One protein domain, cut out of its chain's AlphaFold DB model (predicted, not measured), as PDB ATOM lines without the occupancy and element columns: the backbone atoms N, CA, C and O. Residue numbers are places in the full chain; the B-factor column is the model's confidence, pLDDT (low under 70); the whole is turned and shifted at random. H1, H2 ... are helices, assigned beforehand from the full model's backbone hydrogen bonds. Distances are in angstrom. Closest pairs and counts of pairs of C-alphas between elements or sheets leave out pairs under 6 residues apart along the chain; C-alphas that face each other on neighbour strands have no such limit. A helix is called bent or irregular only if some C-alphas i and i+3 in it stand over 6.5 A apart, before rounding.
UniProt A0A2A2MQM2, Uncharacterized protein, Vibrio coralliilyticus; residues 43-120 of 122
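What this domain is: This is residues 43 to 120 of the 122 residues of an uncharacterized protein of Vibrio coralliilyticus (UniProt A0A2A2MQM2). H3 and H4 meet near their first residues as a wide V, with H2 in its opening, near both arms, and short H1 at the far end of H3. The last part of H4, residues 112 to 118, sticks out with residues 119 and 120, while the long link 92 to 103 returns from the end of H3 to the start of H4. The printed part has 78 residues with four named helices, H1 to H4 along the chain, and no named strand: all helix. It is compact, with a radius of gyration of the C-alphas of 12.6 A and spans of 38 by 27 by 20 A.

How they stand to each other: H1, residues 44 to 51, only just touches residues 87 to 91 of H3, residues 77 to 91, with 3 pairs of C-alphas within 8 A; the closest C-alphas are those of Glu 50 and Tyr 91, 6.4 A apart. These two helices run the same way at a steep tilt of 41 degrees. H2, residues 59 to 72, is close to but not clearly touching H3; their closest C-alphas, of Val 70 and Ile 77, are 6.9 A apart. Residues 77 to 81 of H3 touch residues 104 to 108 of H4, residues 104 to 118, and the closest C-alphas, of Glu 78 and Ala 104, are 5.1 A apart. H3 and H4 run opposite ways at a steep tilt of 69 degrees, only just short of about perpendicular. H1 is apart from H2 and H4. Every O i to N i+4 pair is within hydrogen-bond range in H1 and H2, against 9 of 11 in H3 and 10 of 11 in H4.

Where its parts are: H1 begins at C-alpha 44 (11.591, 8.301, -28.704) and is 11.3 A long from first to last C-alpha. H2 measures 19.4 A and H3 20.8 A. H3 is irregular: C-alphas 78 and 81 are 7.0 A apart. H4 measures 22.0 A and ends at C-alpha 118 (10.508, 19.899, -55.080).

The domain as a whole: The two C-alphas farthest apart, of His 90 and Arg 120, are 39.7 A apart. The printed part has no cut. The link from H2 to H3 is tight, that from H1 to H2 short and that from H3 to H4 long. Mean pLDDT of the printed part is 84.6, and residues 73 and 113 to 120 are under 70.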
ATOM      1  N   THR A  43       9.243   5.089 -27.267       82.25
ATOM      2  CA  THR A  43       9.481   6.174 -26.298       82.25
ATOM      3  C   THR A  43      10.279   7.345 -26.871       82.25
ATOM      4  O   THR A  43      10.612   8.269 -26.136       82.25
ATOM      5  N   LEU A  44      10.697   7.285 -28.140       85.44
ATOM      6  CA  LEU A  44      11.591   8.301 -28.704       85.44
ATOM      7  C   LEU A  44      10.939   9.683 -28.691       85.44
ATOM      8  O   LEU A  44      11.478  10.649 -28.157       85.44
ATOM      9  N   PHE A  45       9.740   9.746 -29.258       85.12
ATOM     10  CA  PHE A  45       9.009  10.991 -29.389       85.12
ATOM     11  C   PHE A  45       8.586  11.562 -28.036       85.12
ATOM     12  O   PHE A  45       8.651  12.772 -27.854       85.12
ATOM     13  N   SER A  46       8.215  10.719 -27.067       88.00
ATOM     14  CA  SER A  46       7.841  11.200 -25.732       88.00
ATOM     15  C   SER A  46       9.015  11.879 -25.026       88.00
ATOM     16  O   SER A  46       8.845  12.967 -24.490       88.00
ATOM     17  N   LYS A  47      10.225  11.307 -25.105       88.88
ATOM     18  CA  LYS A  47      11.439  11.918 -24.533       88.88
ATOM     19  C   LYS A  47      11.783  13.253 -25.189       88.88
ATOM     20  O   LYS A  47      12.121  14.216 -24.506       88.88
ATOM     21  N   TRP A  48      11.671  13.329 -26.513       90.31
ATOM     22  CA  TRP A  48      11.895  14.579 -27.234       90.31
ATOM     23  C   TRP A  48      10.864  15.659 -26.866       90.31
ATOM     24  O   TRP A  48      11.223  16.818 -26.646       90.31
ATOM     25  N   LEU A  49       9.587  15.287 -26.749       90.44
ATOM     26  CA  LEU A  49       8.519  16.197 -26.338       90.44
ATOM     27  C   LEU A  49       8.678  16.660 -24.883       90.44
ATOM     28  O   LEU A  49       8.403  17.819 -24.589       90.44
ATOM     29  N   GLU A  50       9.182  15.812 -23.983       90.69
ATOM     30  CA  GLU A  50       9.509  16.194 -22.601       90.69
ATOM     31  C   GLU A  50      10.572  17.302 -22.534       90.69
ATOM     32  O   GLU A  50      10.436  18.230 -21.738       90.69
ATOM     33  N   LEU A  51      11.589  17.267 -23.403       89.31
ATOM     34  CA  LEU A  51      12.618  18.317 -23.486       89.31
ATOM     35  C   LEU A  51      12.083  19.654 -24.016       89.31
ATOM     36  O   LEU A  51      12.681  20.707 -23.778       89.31
ATOM     37  N   ASN A  52      10.957  19.602 -24.724       89.50
ATOM     38  CA  ASN A  52      10.239  20.758 -25.244       89.50
ATOM     39  C   ASN A  52       9.033  21.146 -24.380       89.50
ATOM     40  O   ASN A  52       8.329  22.097 -24.718       89.50
ATOM     41  N   ALA A  53       8.770  20.448 -23.276       89.69
ATOM     42  CA  ALA A  53       7.592  20.691 -22.459       89.69
ATOM     43  C   ALA A  53       7.551  22.139 -21.940       89.69
ATOM     44  O   ALA A  53       8.581  22.717 -21.594       89.69
ATOM     45  N   ARG A  54       6.344  22.711 -21.836       89.94
ATOM     46  CA  ARG A  54       6.101  24.093 -21.365       89.94
ATOM     47  C   ARG A  54       6.724  25.191 -22.236       89.94
ATOM     48  O   ARG A  54       6.872  26.317 -21.766       89.94
ATOM     49  N   SER A  55       7.105  24.877 -23.472       90.69
ATOM     50  CA  SER A  55       7.597  25.862 -24.441       90.69
ATOM     51  C   SER A  55       6.474  26.384 -25.343       90.69
ATOM     52  O   SER A  55       5.365  25.849 -25.352       90.69
ATOM     53  N   ALA A  56       6.773  27.430 -26.115       90.50
ATOM     54  CA  ALA A  56       5.905  27.964 -27.163       90.50
ATOM     55  C   ALA A  56       6.667  27.988 -28.503       90.50
ATOM     56  O   ALA A  56       7.223  29.027 -28.876       90.50
ATOM     57  N   PRO A  57       6.776  26.837 -29.194       88.31
ATOM     58  CA  PRO A  57       7.498  26.736 -30.451       88.31
ATOM     59  C   PRO A  57       6.810  27.482 -31.586       88.31
ATOM     60  O   PRO A  57       5.603  27.714 -31.580       88.31
ATOM     61  N   SER A  58       7.602  27.842 -32.594       90.56
ATOM     62  CA  SER A  58       7.091  28.475 -33.805       90.56
ATOM     63  C   SER A  58       6.274  27.499 -34.653       90.56
ATOM     64  O   SER A  58       6.441  26.281 -34.572       90.56
ATOM     65  N   LEU A  59       5.443  28.037 -35.549       90.31
ATOM     66  CA  LEU A  59       4.707  27.240 -36.533       90.31
ATOM     67  C   LEU A  59       5.628  26.335 -37.370       90.31
ATOM     68  O   LEU A  59       5.280  25.189 -37.643       90.31
ATOM     69  N   GLU A  60       6.818  26.816 -37.739       89.50
ATOM     70  CA  GLU A  60       7.801  26.015 -38.479       89.50
ATOM     71  C   GLU A  60       8.253  24.781 -37.688       89.50
ATOM     72  O   GLU A  60       8.326  23.691 -38.252       89.50
ATOM     73  N   TRP A  61       8.439  24.903 -36.370       91.31
ATOM     74  CA  TRP A  61       8.763  23.753 -35.521       91.31
ATOM     75  C   TRP A  61       7.647  22.700 -35.548       91.31
ATOM     76  O   TRP A  61       7.921  21.503 -35.636       91.31
ATOM     77  N   PHE A  62       6.381  23.127 -35.543       90.56
ATOM     78  CA  PHE A  62       5.252  22.203 -35.662       90.56
ATOM     79  C   PHE A  62       5.157  21.554 -37.041       90.56
ATOM     80  O   PHE A  62       4.836  20.369 -37.130       90.56
ATOM     81  N   LYS A  63       5.460  22.284 -38.120       90.31
ATOM     82  CA  LYS A  63       5.526  21.703 -39.469       90.31
ATOM     83  C   LYS A  63       6.597  20.617 -39.549       90.31
ATOM     84  O   LYS A  63       6.326  19.544 -40.089       90.31
ATOM     85  N   ASP A  64       7.767  20.861 -38.965       88.25
ATOM     86  CA  ASP A  64       8.842  19.871 -38.885       88.25
ATOM     87  C   ASP A  64       8.464  18.678 -38.002       88.25
ATOM     88  O   ASP A  64       8.719  17.531 -38.379       88.25
ATOM     89  N   LEU A  65       7.788  18.910 -36.872       89.75
ATOM     90  CA  LEU A  65       7.233  17.844 -36.040       89.75
ATOM     91  C   LEU A  65       6.274  16.967 -36.849       89.75
ATOM     92  O   LEU A  65       6.471  15.757 -36.931       89.75
ATOM     93  N   VAL A  66       5.263  17.558 -37.489       89.69
ATOM     94  CA  VAL A  66       4.254  16.805 -38.249       89.69
ATOM     95  C   VAL A  66       4.900  16.033 -39.387       89.69
ATOM     96  O   VAL A  66       4.614  14.851 -39.573       89.69
ATOM     97  N   LYS A  67       5.831  16.657 -40.109       86.62
ATOM     98  CA  LYS A  67       6.602  15.982 -41.149       86.62
ATOM     99  C   LYS A  67       7.373  14.786 -40.592       86.62
ATOM    100  O   LYS A  67       7.346  13.724 -41.198       86.62
ATOM    101  N   THR A  68       7.999  14.929 -39.426       84.25
ATOM    102  CA  THR A  68       8.714  13.841 -38.746       84.25
ATOM    103  C   THR A  68       7.767  12.678 -38.427       84.25
ATOM    104  O   THR A  68       8.078  11.533 -38.743       84.25
ATOM    105  N   TYR A  69       6.583  12.943 -37.874       83.00
ATOM    106  CA  TYR A  69       5.596  11.897 -37.571       83.00
ATOM    107  C   TYR A  69       5.033  11.212 -38.827       83.00
ATOM    108  O   TYR A  69       4.911   9.987 -38.862       83.00
ATOM    109  N   VAL A  70       4.731  11.972 -39.880       83.06
ATOM    110  CA  VAL A  70       4.178  11.421 -41.128       83.06
ATOM    111  C   VAL A  70       5.239  10.656 -41.921       83.06
ATOM    112  O   VAL A  70       4.998   9.528 -42.343       83.06
ATOM    113  N   GLU A  71       6.424  11.238 -42.129       78.19
ATOM    114  CA  GLU A  71       7.475  10.636 -42.962       78.19
ATOM    115  C   GLU A  71       8.208   9.499 -42.249       78.19
ATOM    116  O   GLU A  71       8.560   8.509 -42.889       78.19
ATOM    117  N   LEU A  72       8.467   9.637 -40.945       71.06
ATOM    118  CA  LEU A  72       9.347   8.717 -40.223       71.06
ATOM    119  C   LEU A  72       8.590   7.732 -39.331       71.06
ATOM    120  O   LEU A  72       9.044   6.601 -39.182       71.06
ATOM    121  N   ALA A  73       7.445   8.126 -38.765       69.38
ATOM    122  CA  ALA A  73       6.629   7.242 -37.931       69.38
ATOM    123  C   ALA A  73       5.436   6.617 -38.683       69.38
ATOM    124  O   ALA A  73       4.726   5.798 -38.104       69.38
ATOM    125  N   SER A  74       5.235   6.945 -39.969       72.56
ATOM    126  CA  SER A  74       4.139   6.437 -40.822       72.56
ATOM    127  C   SER A  74       2.725   6.735 -40.299       72.56
ATOM    128  O   SER A  74       1.792   5.967 -40.543       72.56
ATOM    129  N   TRP A  75       2.556   7.850 -39.583       79.88
ATOM    130  CA  TRP A  75       1.246   8.283 -39.091       79.88
ATOM    131  C   TRP A  75       0.363   8.811 -40.222       79.88
ATOM    132  O   TRP A  75       0.858   9.389 -41.195       79.88
ATOM    133  N   GLN A  76      -0.951   8.636 -40.076       85.94
ATOM    134  CA  GLN A  76      -1.925   9.168 -41.028       85.94
ATOM    135  C   GLN A  76      -2.175  10.662 -40.760       85.94
ATOM    136  O   GLN A  76      -2.148  11.117 -39.613       85.94
ATOM    137  N   ILE A  77      -2.410  11.453 -41.812       86.31
ATOM    138  CA  ILE A  77      -2.569  12.918 -41.694       86.31
ATOM    139  C   ILE A  77      -3.801  13.264 -40.840       86.31
ATOM    140  O   ILE A  77      -3.808  14.243 -40.093       86.31
ATOM    141  N   GLU A  78      -4.820  12.418 -40.899       88.88
ATOM    142  CA  GLU A  78      -6.066  12.498 -40.144       88.88
ATOM    143  C   GLU A  78      -5.841  12.416 -38.624       88.88
ATOM    144  O   GLU A  78      -6.661  12.902 -37.846       88.88
ATOM    145  N   GLU A  79      -4.718  11.845 -38.182       87.75
ATOM    146  CA  GLU A  79      -4.371  11.700 -36.765       87.75
ATOM    147  C   GLU A  79      -3.626  12.921 -36.205       87.75
ATOM    148  O   GLU A  79      -3.519  13.079 -34.985       87.75
ATOM    149  N   ILE A  80      -3.144  13.817 -37.071       90.94
ATOM    150  CA  ILE A  80      -2.332  14.973 -36.673       90.94
ATOM    151  C   ILE A  80      -3.073  15.927 -35.726       90.94
ATOM    152  O   ILE A  80      -2.490  16.282 -34.699       90.94
ATOM    153  N   PRO A  81      -4.349  16.301 -35.950       91.44
ATOM    154  CA  PRO A  81      -5.077  17.138 -34.996       91.44
ATOM    155  C   PRO A  81      -5.124  16.546 -33.584       91.44
ATOM    156  O   PRO A  81      -4.961  17.255 -32.588       91.44
ATOM    157  N   ARG A  82      -5.297  15.222 -33.490       90.44
ATOM    158  CA  ARG A  82      -5.313  14.509 -32.212       90.44
ATOM    159  C   ARG A  82      -3.933  14.522 -31.562       90.44
ATOM    160  O   ARG A  82      -3.843  14.752 -30.357       90.44
ATOM    161  N   LEU A  83      -2.877  14.298 -32.342       90.00
ATOM    162  CA  LEU A  83      -1.495  14.379 -31.876       90.00
ATOM    163  C   LEU A  83      -1.185  15.764 -31.291       90.00
ATOM    164  O   LEU A  83      -0.675  15.848 -30.176       90.00
ATOM    165  N   LEU A  84      -1.545  16.842 -31.992       92.00
ATOM    166  CA  LEU A  84      -1.316  18.217 -31.534       92.00
ATOM    167  C   LEU A  84      -2.066  18.523 -30.233       92.00
ATOM    168  O   LEU A  84      -1.476  19.072 -29.305       92.00
ATOM    169  N   CYS A  85      -3.319  18.073 -30.107       91.25
ATOM    170  CA  CYS A  85      -4.076  18.180 -28.855       91.25
ATOM    171  C   CYS A  85      -3.396  17.446 -27.686       91.25
ATOM    172  O   CYS A  85      -3.419  17.919 -26.547       91.25
ATOM    173  N   ILE A  86      -2.823  16.263 -27.936       91.12
ATOM    174  CA  ILE A  86      -2.083  15.505 -26.916       91.12
ATOM    175  C   ILE A  86      -0.818  16.266 -26.526       91.12
ATOM    176  O   ILE A  86      -0.533  16.396 -25.336       91.12
ATOM    177  N   ILE A  87      -0.086  16.791 -27.511       91.25
ATOM    178  CA  ILE A  87       1.138  17.568 -27.297       91.25
ATOM    179  C   ILE A  87       0.857  18.781 -26.403       91.25
ATOM    180  O   ILE A  87       1.513  18.960 -25.373       91.25
ATOM    181  N   GLU A  88      -0.170  19.553 -26.745       93.38
ATOM    182  CA  GLU A  88      -0.593  20.723 -25.980       93.38
ATOM    183  C   GLU A  88      -0.967  20.355 -24.542       93.38
ATOM    184  O   GLU A  88      -0.432  20.915 -23.585       93.38
ATOM    185  N   LYS A  89      -1.840  19.360 -24.355       92.12
ATOM    186  CA  LYS A  89      -2.370  19.025 -23.026       92.12
ATOM    187  C   LYS A  89      -1.352  18.332 -22.126       92.12
ATOM    188  O   LYS A  89      -1.282  18.638 -20.938       92.12
ATOM    189  N   HIS A  90      -0.617  17.352 -22.649       92.50
ATOM    190  CA  HIS A  90       0.266  16.508 -21.836       92.50
ATOM    191  C   HIS A  90       1.624  17.161 -21.597       92.50
ATOM    192  O   HIS A  90       2.129  17.125 -20.476       92.50
ATOM    193  N   TYR A  91       2.187  17.809 -22.617       90.38
ATOM    194  CA  TYR A  91       3.514  18.416 -22.529       90.38
ATOM    195  C   TYR A  91       3.444  19.924 -22.264       90.38
ATOM    196  O   TYR A  91       4.475  20.549 -22.026       90.38
ATOM    197  N   LYS A  92       2.238  20.511 -22.226       91.69
ATOM    198  CA  LYS A  92       2.016  21.952 -22.011       91.69
ATOM    199  C   LYS A  92       2.726  22.810 -23.061       91.69
ATOM    200  O   LYS A  92       3.205  23.889 -22.736       91.69
ATOM    201  N   ILE A  93       2.865  22.293 -24.280       92.19
ATOM    202  CA  ILE A  93       3.479  23.017 -25.394       92.19
ATOM    203  C   ILE A  93       2.400  23.885 -26.032       92.19
ATOM    204  O   ILE A  93       1.389  23.362 -26.491       92.19
ATOM    205  N   THR A  94       2.604  25.195 -26.055       92.12
ATOM    206  CA  THR A  94       1.625  26.127 -26.617       92.12
ATOM    207  C   THR A  94       1.573  25.975 -28.132       92.12
ATOM    208  O   THR A  94       2.602  26.087 -28.803       92.12
ATOM    209  N   LEU A  95       0.376  25.727 -28.668       91.06
ATOM    210  CA  LEU A  95       0.144  25.742 -30.107       91.06
ATOM    211  C   LEU A  95       0.127  27.195 -30.616       91.06
ATOM    212  O   LEU A  95      -0.401  28.071 -29.927       91.06
ATOM    213  N   PRO A  96       0.698  27.478 -31.797       91.00
ATOM    214  CA  PRO A  96       0.595  28.786 -32.420       91.00
ATOM    215  C   PRO A  96      -0.846  29.055 -32.859       91.00
ATOM    216  O   PRO A  96      -1.588  28.137 -33.212       91.00
ATOM    217  N   ASP A  97      -1.217  30.332 -32.862       88.44
ATOM    218  CA  ASP A  97      -2.514  30.797 -33.346       88.44
ATOM    219  C   ASP A  97      -2.513  30.825 -34.882       88.44
ATOM    220  O   ASP A  97      -2.201  31.835 -35.509       88.44
ATOM    221  N   GLU A  98      -2.749  29.659 -35.479       91.75
ATOM    222  CA  GLU A  98      -2.776  29.441 -36.923       91.75
ATOM    223  C   GLU A  98      -4.111  28.801 -37.317       91.75
ATOM    224  O   GLU A  98      -4.480  27.714 -36.852       91.75
ATOM    225  N   GLU A  99      -4.835  29.473 -38.213       90.75
ATOM    226  CA  GLU A  99      -6.149  29.027 -38.656       90.75
ATOM    227  C   GLU A  99      -6.070  27.653 -39.335       90.75
ATOM    228  O   GLU A  99      -5.270  27.402 -40.236       90.75
ATOM    229  N   GLY A 100      -6.926  26.733 -38.889       89.25
ATOM    230  CA  GLY A 100      -7.012  25.393 -39.456       89.25
ATOM    231  C   GLY A 100      -5.928  24.419 -38.988       89.25
ATOM    232  O   GLY A 100      -6.031  23.245 -39.328       89.25
ATOM    233  N   MET A 101      -4.955  24.814 -38.156       92.00
ATOM    234  CA  MET A 101      -3.881  23.921 -37.681       92.00
ATOM    235  C   MET A 101      -4.392  22.643 -36.985       92.00
ATOM    236  O   MET A 101      -3.734  21.603 -36.997       92.00
ATOM    237  N   LEU A 102      -5.594  22.674 -36.412       92.44
ATOM    238  CA  LEU A 102      -6.257  21.514 -35.806       92.44
ATOM    239  C   LEU A 102      -7.190  20.768 -36.777       92.44
ATOM    240  O   LEU A 102      -8.098  20.059 -36.351       92.44
ATOM    241  N   THR A 103      -6.978  20.904 -38.085       92.44
ATOM    242  CA  THR A 103      -7.755  20.221 -39.130       92.44
ATOM    243  C   THR A 103      -6.846  19.392 -40.025       92.44
ATOM    244  O   THR A 103      -5.704  19.762 -40.292       92.44
ATOM    245  N   ALA A 104      -7.351  18.262 -40.518       89.06
ATOM    246  CA  ALA A 104      -6.601  17.438 -41.463       89.06
ATOM    247  C   ALA A 104      -6.360  18.173 -42.796       89.06
ATOM    248  O   ALA A 104      -5.278  18.068 -43.370       89.06
ATOM    249  N   GLU A 105      -7.335  18.964 -43.264       90.25
ATOM    250  CA  GLU A 105      -7.261  19.710 -44.529       90.25
ATOM    251  C   GLU A 105      -6.071  20.674 -44.575       90.25
ATOM    252  O   GLU A 105      -5.346  20.725 -45.573       90.25
ATOM    253  N   TYR A 106      -5.813  21.381 -43.472       92.56
ATOM    254  CA  TYR A 106      -4.633  22.232 -43.332       92.56
ATOM    255  C   TYR A 106      -3.340  21.443 -43.573       92.56
ATOM    256  O   TYR A 106      -2.509  21.830 -44.397       92.56
ATOM    257  N   TRP A 107      -3.188  20.289 -42.920       91.12
ATOM    258  CA  TRP A 107      -1.978  19.472 -43.031       91.12
ATOM    259  C   TRP A 107      -1.824  18.812 -44.400       91.12
ATOM    260  O   TRP A 107      -0.705  18.730 -44.908       91.12
ATOM    261  N   VAL A 108      -2.922  18.423 -45.053       89.81
ATOM    262  CA  VAL A 108      -2.894  17.977 -46.454       89.81
ATOM    263  C   VAL A 108      -2.318  19.077 -47.350       89.81
ATOM    264  O   VAL A 108      -1.432  18.809 -48.169       89.81
ATOM    265  N   ASN A 109      -2.756  20.325 -47.178       88.50
ATOM    266  CA  ASN A 109      -2.260  21.460 -47.959       88.50
ATOM    267  C   ASN A 109      -0.782  21.761 -47.670       88.50
ATOM    268  O   ASN A 109       0.015  21.868 -48.603       88.50
ATOM    269  N   VAL A 110      -0.384  21.817 -46.397       87.25
ATOM    270  CA  VAL A 110       1.005  22.081 -45.983       87.25
ATOM    271  C   VAL A 110       1.969  21.014 -46.510       87.25
ATOM    272  O   VAL A 110       3.022  21.331 -47.076       87.25
ATOM    273  N   LEU A 111       1.613  19.734 -46.383       84.38
ATOM    274  CA  LEU A 111       2.470  18.626 -46.810       84.38
ATOM    275  C   LEU A 111       2.501  18.474 -48.342       84.38
ATOM    276  O   LEU A 111       3.539  18.124 -48.912       84.38
ATOM    277  N   SER A 112       1.399  18.773 -49.039       80.62
ATOM    278  CA  SER A 112       1.339  18.715 -50.506       80.62
ATOM    279  C   SER A 112       2.018  19.908 -51.191       80.62
ATOM    280  O   SER A 112       2.666  19.724 -52.229       80.62
ATOM    281  N   ALA A 113       1.958  21.110 -50.605       68.81
ATOM    282  CA  ALA A 113       2.685  22.288 -51.084       68.81
ATOM    283  C   ALA A 113       4.204  22.044 -51.096       68.81
ATOM    284  O   ALA A 113       4.881  22.343 -52.084       68.81
ATOM    285  N   ASN A 114       4.723  21.379 -50.059       57.62
ATOM    286  CA  ASN A 114       6.129  20.985 -49.977       57.62
ATOM    287  C   ASN A 114       6.542  19.954 -51.045       57.62
ATOM    288  O   ASN A 114       7.676  19.988 -51.533       57.62
ATOM    289  N   ARG A 115       5.632  19.070 -51.481       55.84
ATOM    290  CA  ARG A 115       5.899  18.150 -52.604       55.84
ATOM    291  C   ARG A 115       5.961  18.879 -53.946       55.84
ATOM    292  O   ARG A 115       6.845  18.576 -54.742       55.84
ATOM    293  N   ARG A 116       5.087  19.867 -54.186       51.81
ATOM    294  CA  ARG A 116       5.090  20.665 -55.432       51.81
ATOM    295  C   ARG A 116       6.315  21.573 -55.558       51.81
ATOM    296  O   ARG A 116       6.782  21.804 -56.673       51.81
ATOM    297  N   ALA A 117       6.867  22.058 -54.445       51.84
ATOM    298  CA  ALA A 117       8.086  22.868 -54.455       51.84
ATOM    299  C   ALA A 117       9.327  22.075 -54.919       51.84
ATOM    300  O   ALA A 117      10.181  22.627 -55.613       51.84
ATOM    301  N   LYS A 118       9.409  20.769 -54.615       46.28
ATOM    302  CA  LYS A 118      10.508  19.899 -55.080       46.28
ATOM    303  C   LYS A 118      10.461  19.594 -56.581       46.28
ATOM    304  O   LYS A 118      11.510  19.358 -57.168       46.28
ATOM    305  N   THR A 119       9.294  19.638 -57.223       44.22
ATOM    306  CA  THR A 119       9.154  19.332 -58.660       44.22
ATOM    307  C   THR A 119       9.508  20.500 -59.581       44.22
ATOM    308  O   THR A 119       9.638  20.300 -60.783       44.22
ATOM    309  N   ARG A 120       9.672  21.718 -59.046       42.00
ATOM    310  CA  ARG A 120       9.933  22.937 -59.835       42.00
ATOM    311  C   ARG A 120      11.414  23.319 -59.955       42.00
ATOM    312  O   ARG A 120      11.724  24.358 -60.522       42.00
TER     313      ARG A 120